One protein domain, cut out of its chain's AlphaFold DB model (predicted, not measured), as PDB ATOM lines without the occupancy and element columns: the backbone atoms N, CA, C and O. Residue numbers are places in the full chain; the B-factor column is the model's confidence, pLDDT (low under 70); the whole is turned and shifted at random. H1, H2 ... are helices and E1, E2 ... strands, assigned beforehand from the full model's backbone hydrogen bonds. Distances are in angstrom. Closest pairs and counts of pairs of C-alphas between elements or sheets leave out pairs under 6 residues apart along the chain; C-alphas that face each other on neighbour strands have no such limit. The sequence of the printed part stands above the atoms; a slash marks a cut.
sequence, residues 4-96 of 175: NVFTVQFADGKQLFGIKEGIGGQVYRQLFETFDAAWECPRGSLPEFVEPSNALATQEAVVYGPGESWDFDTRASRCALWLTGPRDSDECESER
ATOM      1  N   ASN A   4     110.690 115.482  85.305       82.12
ATOM      2  CA  ASN A   4     110.051 115.924  84.082       82.12
ATOM      3  C   ASN A   4     109.656 114.684  83.289       82.12
ATOM      4  O   ASN A   4     110.419 113.721  83.205       82.12
ATOM      5  N   VAL A   5     108.456 114.708  82.719       86.56
ATOM      6  CA  VAL A   5     108.022 113.675  81.782       86.56
ATOM      7  C   VAL A   5     108.418 114.134  80.388       86.56
ATOM      8  O   VAL A   5     108.075 115.245  79.982       86.56
ATOM      9  N   PHE A   6     109.146 113.287  79.670       86.25
ATOM     10  CA  PHE A   6     109.473 113.494  78.262       86.25
ATOM     11  C   PHE A   6     108.746 112.451  77.416       86.25
ATOM     12  O   PHE A   6     108.262 111.442  77.934       86.25
ATOM     13  N   THR A   7     108.662 112.683  76.109       89.00
ATOM     14  CA  THR A   7     108.081 111.713  75.179       89.00
ATOM     15  C   THR A   7     109.153 111.030  74.346       89.00
ATOM     16  O   THR A   7     110.211 111.589  74.076       89.00
ATOM     17  N   VAL A   8     108.867 109.801  73.943       88.00
ATOM     18  CA  VAL A   8     109.655 108.990  73.020       88.00
ATOM     19  C   VAL A   8     108.766 108.709  71.825       88.00
ATOM     20  O   VAL A   8     107.751 108.029  71.968       88.00
ATOM     21  N   GLN A   9     109.114 109.247  70.665       88.38
ATOM     22  CA  GLN A   9     108.335 109.111  69.446       88.38
ATOM     23  C   GLN A   9     108.957 108.077  68.508       88.38
ATOM     24  O   GLN A   9     110.135 108.147  68.164       88.38
ATOM     25  N   PHE A  10     108.130 107.135  68.069       87.25
ATOM     26  CA  PHE A  10     108.475 106.106  67.096       87.25
ATOM     27  C   PHE A  10     108.180 106.588  65.670       87.25
ATOM     28  O   PHE A  10     107.415 107.533  65.458       87.25
ATOM     29  N   ALA A  11     108.740 105.898  64.674       83.81
ATOM     30  CA  ALA A  11     108.567 106.236  63.259       83.81
ATOM     31  C   ALA A  11     107.096 106.225  62.785       83.81
ATOM     32  O   ALA A  11     106.733 106.979  61.886       83.81
ATOM     33  N   ASP A  12     106.236 105.411  63.407       84.56
ATOM     34  CA  ASP A  12     104.793 105.361  63.122       84.56
ATOM     35  C   ASP A  12     103.990 106.490  63.802       84.56
ATOM     36  O   ASP A  12     102.762 106.519  63.719       84.56
ATOM     37  N   GLY A  13     104.667 107.418  64.486       83.56
ATOM     38  CA  GLY A  13     104.055 108.533  65.204       83.56
ATOM     39  C   GLY A  13     103.492 108.162  66.575       83.56
ATOM     40  O   GLY A  13     103.014 109.052  67.280       83.56
ATOM     41  N   LYS A  14     103.562 106.890  66.992       88.00
ATOM     42  CA  LYS A  14     103.206 106.520  68.366       88.00
ATOM     43  C   LYS A  14     104.214 107.098  69.343       88.00
ATOM     44  O   LYS A  14     105.399 107.229  69.034       88.00
ATOM     45  N   GLN A  15     103.725 107.414  70.534       91.00
ATOM     46  CA  GLN A  15     104.520 108.014  71.590       91.00
ATOM     47  C   GLN A  15     104.412 107.187  72.864       91.00
ATOM     48  O   GLN A  15     103.336 106.704  73.209       91.00
ATOM     49  N   LEU A  16     105.541 107.042  73.545       92.50
ATOM     50  CA  LEU A  16     105.622 106.605  74.933       92.50
ATOM     51  C   LEU A  16     106.160 107.751  75.785       92.50
ATOM     52  O   LEU A  16     106.666 108.746  75.266       92.50
ATOM     53  N   PHE A  17     106.052 107.607  77.095       90.25
ATOM     54  CA  PHE A  17     106.428 108.621  78.068       90.25
ATOM     55  C   PHE A  17     107.543 108.082  78.953       90.25
ATOM     56  O   PHE A  17     107.460 106.958  79.434       90.25
ATOM     57  N   GLY A  18     108.590 108.869  79.155       88.25
ATOM     58  CA  GLY A  18     109.697 108.539  80.043       88.25
ATOM     59  C   GLY A  18     109.818 109.551  81.172       88.25
ATOM     60  O   GLY A  18     109.219 110.629  81.138       88.25
ATOM     61  N   ILE A  19     110.604 109.197  82.184       86.06
ATOM     62  CA  ILE A  19     110.842 110.041  83.356       86.06
ATOM     63  C   ILE A  19     112.299 110.490  83.339       86.06
ATOM     64  O   ILE A  19     113.212 109.675  83.199       86.06
ATOM     65  N   LYS A  20     112.518 111.789  83.513       81.75
ATOM     66  CA  LYS A  20     113.834 112.393  83.712       81.75
ATOM     67  C   LYS A  20     113.870 113.081  85.063       81.75
ATOM     68  O   LYS A  20     112.978 113.864  85.391       81.75
ATOM     69  N   GLU A  21     114.900 112.827  85.851       76.56
ATOM     70  CA  GLU A  21     115.128 113.574  87.077       76.56
ATOM     71  C   GLU A  21     115.640 114.984  86.756       76.56
ATOM     72  O   GLU A  21     116.622 115.174  86.041       76.56
ATOM     73  N   GLY A  22     114.969 116.001  87.297       64.75
ATOM     74  CA  GLY A  22     115.319 117.402  87.070       64.75
ATOM     75  C   GLY A  22     116.584 117.855  87.805       64.75
ATOM     76  O   GLY A  22     117.188 118.846  87.413       64.75
ATOM     77  N   ILE A  23     117.006 117.145  88.858       59.50
ATOM     78  CA  ILE A  23     118.267 117.396  89.569       59.50
ATOM     79  C   ILE A  23     119.216 116.255  89.198       59.50
ATOM     80  O   ILE A  23     118.945 115.113  89.532       59.50
ATOM     81  N   GLY A  24     120.297 116.556  88.475       62.34
ATOM     82  CA  GLY A  24     121.253 115.552  87.986       62.34
ATOM     83  C   GLY A  24     120.989 115.053  86.562       62.34
ATOM     84  O   GLY A  24     121.875 114.452  85.972       62.34
ATOM     85  N   GLY A  25     119.818 115.346  85.979       66.62
ATOM     86  CA  GLY A  25     119.533 115.077  84.564       66.62
ATOM     87  C   GLY A  25     119.365 113.598  84.212       66.62
ATOM     88  O   GLY A  25     119.273 113.274  83.031       66.62
ATOM     89  N   GLN A  26     119.307 112.714  85.209       71.50
ATOM     90  CA  GLN A  26     119.265 111.274  85.004       71.50
ATOM     91  C   GLN A  26     117.959 110.852  84.323       71.50
ATOM     92  O   GLN A  26     116.863 111.125  84.816       71.50
ATOM     93  N   VAL A  27     118.076 110.154  83.198       79.50
ATOM     94  CA  VAL A  27     116.939 109.565  82.485       79.50
ATOM     95  C   VAL A  27     116.716 108.134  82.978       79.50
ATOM     96  O   VAL A  27     117.652 107.344  83.138       79.50
ATOM     97  N   TYR A  28     115.462 107.781  83.240       83.06
ATOM     98  CA  TYR A  28     115.081 106.419  83.601       83.06
ATOM     99  C   TYR A  28     114.774 105.602  82.350       83.06
ATOM    100  O   TYR A  28     114.165 106.108  81.412       83.06
ATOM    101  N   ARG A  29     115.186 104.324  82.342       86.19
ATOM    102  CA  ARG A  29     114.975 103.444  81.181       86.19
ATOM    103  C   ARG A  29     113.526 103.003  81.013       86.19
ATOM    104  O   ARG A  29     113.121 102.689  79.902       86.19
ATOM    105  N   GLN A  30     112.745 102.971  82.088       87.88
ATOM    106  CA  GLN A  30     111.348 102.565  82.005       87.88
ATOM    107  C   GLN A  30     110.512 103.606  81.254       87.88
ATOM    108  O   GLN A  30     110.600 104.806  81.522       87.88
ATOM    109  N   LEU A  31     109.671 103.115  80.347       90.25
ATOM    110  CA  LEU A  31     108.698 103.896  79.600       90.25
ATOM    111  C   LEU A  31     107.270 103.547  80.028       90.25
ATOM    112  O   LEU A  31     106.998 102.493  80.599       90.25
ATOM    113  N   PHE A  32     106.348 104.451  79.723       90.69
ATOM    114  CA  PHE A  32     104.939 104.375  80.080       90.69
ATOM    115  C   PHE A  32     104.079 104.685  78.857       90.69
ATOM    116  O   PHE A  32     104.454 105.480  77.997       90.69
ATOM    117  N   GLU A  33     102.901 104.077  78.784       91.25
ATOM    118  CA  GLU A  33     101.955 104.312  77.686       91.25
ATOM    119  C   GLU A  33     101.221 105.653  77.814       91.25
ATOM    120  O   GLU A  33     100.735 106.193  76.822       91.25
ATOM    121  N   THR A  34     101.142 106.205  79.028       90.31
ATOM    122  CA  THR A  34     100.430 107.454  79.311       90.31
ATOM    123  C   THR A  34     101.279 108.414  80.134       90.31
ATOM    124  O   THR A  34     102.118 108.009  80.944       90.31
ATOM    125  N   PHE A  35     101.025 109.710  79.942       88.44
ATOM    126  CA  PHE A  35     101.649 110.777  80.721       88.44
ATOM    127  C   PHE A  35     101.374 110.618  82.222       88.44
ATOM    128  O   PHE A  35     102.296 110.720  83.025       88.44
ATOM    129  N   ASP A  36     100.125 110.323  82.595       87.88
ATOM    130  CA  ASP A  36      99.716 110.203  83.998       87.88
ATOM    131  C   ASP A  36     100.454 109.058  84.701       87.88
ATOM    132  O   ASP A  36     100.963 109.244  85.803       87.88
ATOM    133  N   ALA A  37     100.624 107.911  84.030       87.19
ATOM    134  CA  ALA A  37     101.370 106.783  84.586       87.19
ATOM    135  C   ALA A  37     102.849 107.130  84.839       87.19
ATOM    136  O   ALA A  37     103.406 106.742  85.867       87.19
ATOM    137  N   ALA A  38     103.476 107.898  83.941       86.50
ATOM    138  CA  ALA A  38     104.832 108.401  84.151       86.50
ATOM    139  C   ALA A  38     104.890 109.435  85.291       86.50
ATOM    140  O   ALA A  38     105.823 109.442  86.094       86.50
ATOM    141  N   TRP A  39     103.888 110.312  85.390       83.56
ATOM    142  CA  TRP A  39     103.849 111.377  86.390       83.56
ATOM    143  C   TRP A  39     103.626 110.858  87.817       83.56
ATOM    144  O   TRP A  39     104.257 111.355  88.757       83.56
ATOM    145  N   GLU A  40     102.749 109.865  87.970       83.62
ATOM    146  CA  GLU A  40     102.365 109.248  89.245       83.62
ATOM    147  C   GLU A  40     103.400 108.247  89.780       83.62
ATOM    148  O   GLU A  40     103.300 107.815  90.931       83.62
ATOM    149  N   CYS A  41     104.412 107.900  88.980       78.06
ATOM    150  CA  CYS A  41     105.459 106.971  89.382       78.06
ATOM    151  C   CYS A  41     106.158 107.438  90.690       78.06
ATOM    152  O   CYS A  41     106.566 108.606  90.789       78.06
ATOM    153  N   PRO A  42     106.288 106.570  91.721       67.62
ATOM    154  CA  PRO A  42     106.777 106.964  93.042       67.62
ATOM    155  C   PRO A  42     108.184 107.575  93.035       67.62
ATOM    156  O   PRO A  42     109.143 107.008  92.512       67.62
ATOM    157  N   ARG A  43     108.323 108.729  93.697       63.81
ATOM    158  CA  ARG A  43     109.567 109.511  93.766       63.81
ATOM    159  C   ARG A  43     110.493 108.949  94.849       63.81
ATOM    160  O   ARG A  43     110.155 109.019  96.026       63.81
ATOM    161  N   GLY A  44     111.667 108.447  94.461       53.34
ATOM    162  CA  GLY A  44     112.744 108.071  95.393       53.34
ATOM    163  C   GLY A  44     112.892 106.576  95.692       53.34
ATOM    164  O   GLY A  44     113.740 106.201  96.495       53.34
ATOM    165  N   SER A  45     112.110 105.719  95.040       49.00
ATOM    166  CA  SER A  45     112.252 104.263  95.129       49.00
ATOM    167  C   SER A  45     111.954 103.631  93.780       49.00
ATOM    168  O   SER A  45     111.143 102.709  93.688       49.00
ATOM    169  N   LEU A  46     112.537 104.177  92.715       54.19
ATOM    170  CA  LEU A  46     112.506 103.473  91.445       54.19
ATOM    171  C   LEU A  46     113.286 102.182  91.708       54.19
ATOM    172  O   LEU A  46     114.469 102.273  92.051       54.19
ATOM    173  N   PRO A  47     112.625 101.006  91.719       54.06
ATOM    174  CA  PRO A  47     113.336  99.755  91.894       54.06
ATOM    175  C   PRO A  47     114.446  99.711  90.851       54.06
ATOM    176  O   PRO A  47     114.343 100.344  89.799       54.06
ATOM    177  N   GLU A  48     115.523  99.004  91.157       57.50
ATOM    178  CA  GLU A  48     116.567  98.719  90.184       57.50
ATOM    179  C   GLU A  48     115.903  97.939  89.043       57.50
ATOM    180  O   GLU A  48     115.680  96.731  89.122       57.50
ATOM    181  N   PHE A  49     115.397  98.671  88.052       64.56
ATOM    182  CA  PHE A  49     114.598  98.090  87.001       64.56
ATOM    183  C   PHE A  49     115.566  97.292  86.142       64.56
ATOM    184  O   PHE A  49     116.474  97.840  85.516       64.56
ATOM    185  N   VAL A  50     115.391  95.980  86.174       73.56
ATOM    186  CA  VAL A  50     116.169  95.069  85.350       73.56
ATOM    187  C   VAL A  50     115.652  95.191  83.926       73.56
ATOM    188  O   VAL A  50     114.442  95.130  83.701       73.56
ATOM    189  N   GLU A  51     116.569  95.361  82.975       80.00
ATOM    190  CA  GLU A  51     116.225  95.375  81.559       80.00
ATOM    191  C   GLU A  51     115.440  94.104  81.194       80.00
ATOM    192  O   GLU A  51     115.917  92.988  81.440       80.00
ATOM    193  N   PRO A  52     114.235  94.240  80.612       84.06
ATOM    194  CA  PRO A  52     113.480  93.090  80.149       84.06
ATOM    195  C   PRO A  52     114.267  92.317  79.089       84.06
ATOM    196  O   PRO A  52     114.810  92.898  78.153       84.06
ATOM    197  N   SER A  53     114.272  90.986  79.173       86.50
ATOM    198  CA  SER A  53     115.064  90.130  78.275       86.50
ATOM    199  C   SER A  53     114.712  90.272  76.788       86.50
ATOM    200  O   SER A  53     115.489  89.878  75.924       86.50
ATOM    201  N   ASN A  54     113.525  90.795  76.474       83.31
ATOM    202  CA  ASN A  54     113.065  91.055  75.111       83.31
ATOM    203  C   ASN A  54     113.349  92.486  74.626       83.31
ATOM    204  O   ASN A  54     113.091  92.762  73.455       83.31
ATOM    205  N   ALA A  55     113.844  93.387  75.481       83.69
ATOM    206  CA  ALA A  55     114.012  94.799  75.154       83.69
ATOM    207  C   ALA A  55     114.972  94.979  73.973       83.69
ATOM    208  O   ALA A  55     114.563  95.485  72.930       83.69
ATOM    209  N   LEU A  56     116.194  94.452  74.075       81.50
ATOM    210  CA  LEU A  56     117.181  94.527  72.995       81.50
ATOM    211  C   LEU A  56     116.705  93.860  71.692       81.50
ATOM    212  O   LEU A  56     116.913  94.393  70.607       81.50
ATOM    213  N   ALA A  57     116.025  92.713  71.786       78.75
ATOM    214  CA  ALA A  57     115.537  91.970  70.620       78.75
ATOM    215  C   ALA A  57     114.400  92.683  69.865       78.75
ATOM    216  O   ALA A  57     114.113  92.341  68.720       78.75
ATOM    217  N   THR A  58     113.733  93.644  70.507       83.94
ATOM    218  CA  THR A  58     112.579  94.374  69.955       83.94
ATOM    219  C   THR A  58     112.811  95.882  69.938       83.94
ATOM    220  O   THR A  58     111.857  96.657  69.952       83.94
ATOM    221  N   GLN A  59     114.074  96.304  69.952       88.31
ATOM    222  CA  GLN A  59     114.417  97.715  69.920       88.31
ATOM    223  C   GLN A  59     114.078  98.350  68.569       88.31
ATOM    224  O   GLN A  59     114.266  97.758  67.507       88.31
ATOM    225  N   GLU A  60     113.627  99.595  68.628       84.44
ATOM    226  CA  GLU A  60     113.286 100.431  67.488       84.44
ATOM    227  C   GLU A  60     113.970 101.793  67.644       84.44
ATOM    228  O   GLU A  60     114.213 102.265  68.760       84.44
ATOM    229  N   ALA A  61     114.287 102.435  66.520       85.06
ATOM    230  CA  ALA A  61     114.798 103.800  66.525       85.06
ATOM    231  C   ALA A  61     113.692 104.772  66.952       85.06
ATOM    232  O   ALA A  61     112.558 104.692  66.467       85.06
ATOM    233  N   VAL A  62     114.029 105.695  67.850       85.38
ATOM    234  CA  VAL A  62     113.081 106.666  68.400       85.38
ATOM    235  C   VAL A  62     113.720 108.041  68.525       85.38
ATOM    236  O   VAL A  62     114.938 108.177  68.593       85.38
ATOM    237  N   VAL A  63     112.875 109.065  68.571       82.75
ATOM    238  CA  VAL A  63     113.279 110.457  68.777       82.75
ATOM    239  C   VAL A  63     112.641 110.953  70.067       82.75
ATOM    240  O   VAL A  63     111.444 110.749  70.285       82.75
ATOM    241  N   TYR A  64     113.419 111.595  70.936       80.38
ATOM    242  CA  TYR A  64     112.849 112.257  72.106       80.38
ATOM    243  C   TYR A  64     111.999 113.463  71.685       80.38
ATOM    244  O   TYR A  64     112.286 114.151  70.708       80.38
ATOM    245  N   GLY A  65     110.911 113.693  72.410       69.19
ATOM    246  CA  GLY A  65     109.912 114.696  72.078       69.19
ATOM    247  C   GLY A  65     110.422 116.137  72.035       69.19
ATOM    248  O   GLY A  65     111.464 116.465  72.604       69.19
ATOM    249  N   PRO A  66     109.642 117.033  71.408       48.53
ATOM    250  CA  PRO A  66     110.022 118.425  71.220       48.53
ATOM    251  C   PRO A  66     110.039 119.170  72.561       48.53
ATOM    252  O   PRO A  66     109.008 119.310  73.215       48.53
ATOM    253  N   GLY A  67     111.207 119.673  72.962       52.31
ATOM    254  CA  GLY A  67     111.344 120.501  74.166       52.31
ATOM    255  C   GLY A  67     112.730 120.482  74.804       52.31
ATOM    256  O   GLY A  67     113.079 121.422  75.511       52.31
ATOM    257  N   GLU A  68     113.542 119.467  74.512       53.94
ATOM    258  CA  GLU A  68     114.942 119.397  74.926       53.94
ATOM    259  C   GLU A  68     115.807 119.072  73.703       53.94
ATOM    260  O   GLU A  68     115.463 118.201  72.903       53.94
ATOM    261  N   SER A  69     116.900 119.819  73.518       51.50
ATOM    262  CA  SER A  69     117.912 119.526  72.502       51.50
ATOM    263  C   SER A  69     118.670 118.278  72.941       51.50
ATOM    264  O   SER A  69     119.624 118.360  73.712       51.50
ATOM    265  N   TRP A  70     118.184 117.119  72.523       62.06
ATOM    266  CA  TRP A  70     118.929 115.878  72.644       62.06
ATOM    267  C   TRP A  70     119.751 115.717  71.372       62.06
ATOM    268  O   TRP A  70     119.202 115.535  70.289       62.06
ATOM    269  N   ASP A  71     121.068 115.844  71.510       55.00
ATOM    270  CA  ASP A  71     122.015 115.886  70.392       55.00
ATOM    271  C   ASP A  71     122.334 114.495  69.806       55.00
ATOM    272  O   ASP A  71     123.253 114.361  68.998       55.00
ATOM    273  N   PHE A  72     121.613 113.445  70.217       62.03
ATOM    274  CA  PHE A  72     121.956 112.061  69.891       62.03
ATOM    275  C   PHE A  72     120.742 111.168  69.595       62.03
ATOM    276  O   PHE A  72     119.678 111.288  70.205       62.03
ATOM    277  N   ASP A  73     120.938 110.239  68.655       67.12
ATOM    278  CA  ASP A  73     119.967 109.204  68.293       67.12
ATOM    279  C   ASP A  73     119.805 108.197  69.444       67.12
ATOM    280  O   ASP A  73     120.789 107.719  70.010       67.12
ATOM    281  N   THR A  74     118.566 107.809  69.760       79.31
ATOM    282  CA  THR A  74     118.282 106.822  70.814       79.31
ATOM    283  C   THR A  74     117.373 105.687  70.324       79.31
ATOM    284  O   THR A  74     116.904 105.668  69.181       79.31
ATOM    285  N   ARG A  75     117.179 104.676  71.175       88.06
ATOM    286  CA  ARG A  75     116.460 103.434  70.868       88.06
ATOM    287  C   ARG A  75     115.557 103.031  72.026       88.06
ATOM    288  O   ARG A  75     115.922 103.179  73.195       88.06
ATOM    289  N   ALA A  76     114.394 102.483  71.699       89.38
ATOM    290  CA  ALA A  76     113.456 101.954  72.680       89.38
ATOM    291  C   ALA A  76     112.751 100.705  72.162       89.38
ATOM    292  O   ALA A  76     112.457 100.594  70.976       89.38
ATOM    293  N   SER A  77     112.394  99.805  73.070       89.50
ATOM    294  CA  SER A  77     111.436  98.743  72.800       89.50
ATOM    295  C   SER A  77     110.054  99.158  73.279       89.50
ATOM    296  O   SER A  77     109.821  99.394  74.469       89.50
ATOM    297  N   ARG A  78     109.108  99.185  72.341       89.38
ATOM    298  CA  ARG A  78     107.694  99.403  72.644       89.38
ATOM    299  C   ARG A  78     107.099  98.251  73.442       89.38
ATOM    300  O   ARG A  78     106.353  98.476  74.384       89.38
ATOM    301  N   CYS A  79     107.443  97.021  73.071       87.62
ATOM    302  CA  CYS A  79     106.906  95.810  73.688       87.62
ATOM    303  C   CYS A  79     107.423  95.603  75.117       87.62
ATOM    304  O   CYS A  79     106.721  95.026  75.941       87.62
ATOM    305  N   ALA A  80     108.649  96.046  75.399       88.06
ATOM    306  CA  ALA A  80     109.251  95.969  76.725       88.06
ATOM    307  C   ALA A  80     109.023  97.234  77.568       88.06
ATOM    308  O   ALA A  80     109.373  97.233  78.744       88.06
ATOM    309  N   LEU A  81     108.460  98.299  76.973       91.31
ATOM    310  CA  LEU A  81     108.329  99.623  77.586       91.31
ATOM    311  C   LEU A  81     109.665 100.090  78.192       91.31
ATOM    312  O   LEU A  81     109.755 100.441  79.371       91.31
ATOM    313  N   TRP A  82     110.719 100.051  77.373       90.31
ATOM    314  CA  TRP A  82     112.099 100.196  77.838       90.31
ATOM    315  C   TRP A  82     112.985 100.963  76.854       90.31
ATOM    316  O   TRP A  82     112.966 100.678  75.659       90.31
ATOM    317  N   LEU A  83     113.809 101.888  77.350       88.19
ATOM    318  CA  LEU A  83     114.894 102.518  76.595       88.19
ATOM    319  C   LEU A  83     116.105 101.593  76.539       88.19
ATOM    320  O   LEU A  83     116.727 101.286  77.562       88.19
ATOM    321  N   THR A  84     116.459 101.194  75.325       85.62
ATOM    322  CA  THR A  84     117.612 100.337  75.027       85.62
ATOM    323  C   THR A  84     118.804 101.124  74.495       85.62
ATOM    324  O   THR A  84     119.898 100.581  74.435       85.62
ATOM    325  N   GLY A  85     118.601 102.378  74.086       78.31
ATOM    326  CA  GLY A  85     119.664 103.275  73.643       78.31
ATOM    327  C   GLY A  85     120.239 104.138  74.767       78.31
ATOM    328  O   GLY A  85     119.854 103.981  75.939       78.31
ATOM    329  N   PRO A  86     121.116 105.086  74.401       75.75
ATOM    330  CA  PRO A  86     121.774 105.952  75.356       75.75
ATOM    331  C   PRO A  86     120.775 106.903  76.013       75.75
ATOM    332  O   PRO A  86     119.817 107.393  75.394       75.75
ATOM    333  N   ARG A  87     121.015 107.147  77.299       76.12
ATOM    334  CA  ARG A  87     120.202 108.014  78.157       76.12
ATOM    335  C   ARG A  87     120.756 109.421  78.309       76.12
ATOM    336  O   ARG A  87     120.002 110.360  78.550       76.12
ATOM    337  N   ASP A  88     122.065 109.538  78.192       71.31
ATOM    338  CA  ASP A  88     122.834 110.758  78.348       71.31
ATOM    339  C   ASP A  88     124.034 110.730  77.393       71.31
ATOM    340  O   ASP A  88     124.250 109.763  76.654       71.31
ATOM    341  N   SER A  89     124.791 111.825  77.382       69.56
ATOM    342  CA  SER A  89     125.984 111.956  76.549       69.56
ATOM    343  C   SER A  89     127.044 110.904  76.867       69.56
ATOM    344  O   SER A  89     127.710 110.440  75.950       69.56
ATOM    345  N   ASP A  90     127.197 110.507  78.128       71.38
ATOM    346  CA  ASP A  90     128.271 109.605  78.554       71.38
ATOM    347  C   ASP A  90     127.983 108.168  78.103       71.38
ATOM    348  O   ASP A  90     128.868 107.473  77.597       71.38
ATOM    349  N   GLU A  91     126.728 107.726  78.210       74.38
ATOM    350  CA  GLU A  91     126.277 106.469  77.615       74.38
ATOM    351  C   GLU A  91     126.298 106.525  76.088       74.38
ATOM    352  O   GLU A  91     126.661 105.535  75.459       74.38
ATOM    353  N   CYS A  92     125.968 107.669  75.480       72.81
ATOM    354  CA  CYS A  92     126.088 107.841  74.034       72.81
ATOM    355  C   CYS A  92     127.537 107.634  73.579       72.81
ATOM    356  O   CYS A  92     127.772 106.852  72.664       72.81
ATOM    357  N   GLU A  93     128.510 108.261  74.240       69.69
ATOM    358  CA  GLU A  93     129.935 108.059  73.951       69.69
ATOM    359  C   GLU A  93     130.406 106.630  74.261       69.69
ATOM    360  O   GLU A  93     131.254 106.102  73.549       69.69
ATOM    361  N   SER A  94     129.834 105.972  75.274       67.38
ATOM    362  CA  SER A  94     130.155 104.575  75.611       67.38
ATOM    363  C   SER A  94     129.578 103.564  74.610       67.38
ATOM    364  O   SER A  94     130.144 102.489  74.421       67.38
ATOM    365  N   GLU A  95     128.436 103.880  73.994       66.81
ATOM    366  CA  GLU A  95     127.812 103.074  72.940       66.81
ATOM    367  C   GLU A  95     128.371 103.382  71.550       66.81
ATOM    368  O   GLU A  95     128.242 102.552  70.641       66.81
ATOM    369  N   ARG A  96     128.974 104.564  71.360       61.31
ATOM    370  CA  ARG A  96     129.695 104.868  70.130       61.31
ATOM    371  C   ARG A  96     130.805 103.832  69.955       61.31
ATOM    372  O   ARG A  96     131.529 103.537  70.908       61.31
TER     373      ARG A  96
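Overview. This is residues 4 to 96 of the 175 residues of an uncharacterized protein of Pseudomonas sp. ANT_H4 (UniProt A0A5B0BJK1). Five strands make a small barrel-like sheet, curled about halfway round and open between E3 and E5, where the short stretch of residues 82 to 83 pairs beside E5. The short helix H1 packs on the outside of the curl over E2, residues 41 to 58 make a long loop from H1 round to E4, and H2 lies off the sheet at the end of the printed part. The printed part has 93 residues, with E1, E2, E3, H1, E4, E5 and H2 in that order, and the sheet order E3, E2, E1, E4, E5 is antiparallel throughout. The class is mixed, helices and strands, with under half of the residues in named elements. The whole is compact and rounded, with a radius of gyration of the C-alphas of 12.4 A and spans of 30 by 26 by 26 A.

Arrangement. E1, residues 4 to 10, and E2, residues 15 to 21, form a hairpin, with N 8 and O 16 2.8 A apart. E2 and E3, residues 27 to 32, form another, with N 28 and O 19 2.9 A apart. E1, E2 and E3 are a meander, each strand the antiparallel neighbour of the one before. H1, residues 35 to 40, is on the sheet at a height of 8.2 A, over E2 and along the strands, at 26 degrees to E2 on the local plane. Their closest C-alphas, those of Phe 17 and Phe 35, are 5.9 A apart. E4, residues 59 to 64, is staggered: residues 62 to 64 pair with E1, where N 9 and O 63 are 2.8 A apart, and residues 59 to 62 pair with E5, residues 74 to 77. E4 and E5 are a hairpin, with N 60 and O 76 2.8 A apart. E3 and E5 are the edge strands. H2, residues 89 to 95, is not on the sheet and is apart from H1. In H1 and H2 every O i to N i+4 pair is within hydrogen-bond range.

Along the chain. E1 begins at C-alpha 4 (110.051, 115.924, 84.082) and is 19.7 A long. E2 is 19.6 A long, E3 13.3 A, E4 14.8 A and E5 10.8 A. H1 begins at C-alpha 35 (101.649, 110.777, 80.721). H2 ends at C-alpha 95 (127.812, 103.074, 72.940).

Size, cuts and confidence. The two C-alphas farthest apart, those of Glu 40 and Arg 96, are 33.6 A apart. The printed part has no cut. The links from H1 to E4 and from E5 to H2 are long. The mean pLDDT of the printed part is 77.7, and it is under 70 at residues 22 to 25, 42 to 49, 65 to 73, 89 and 93 to 96.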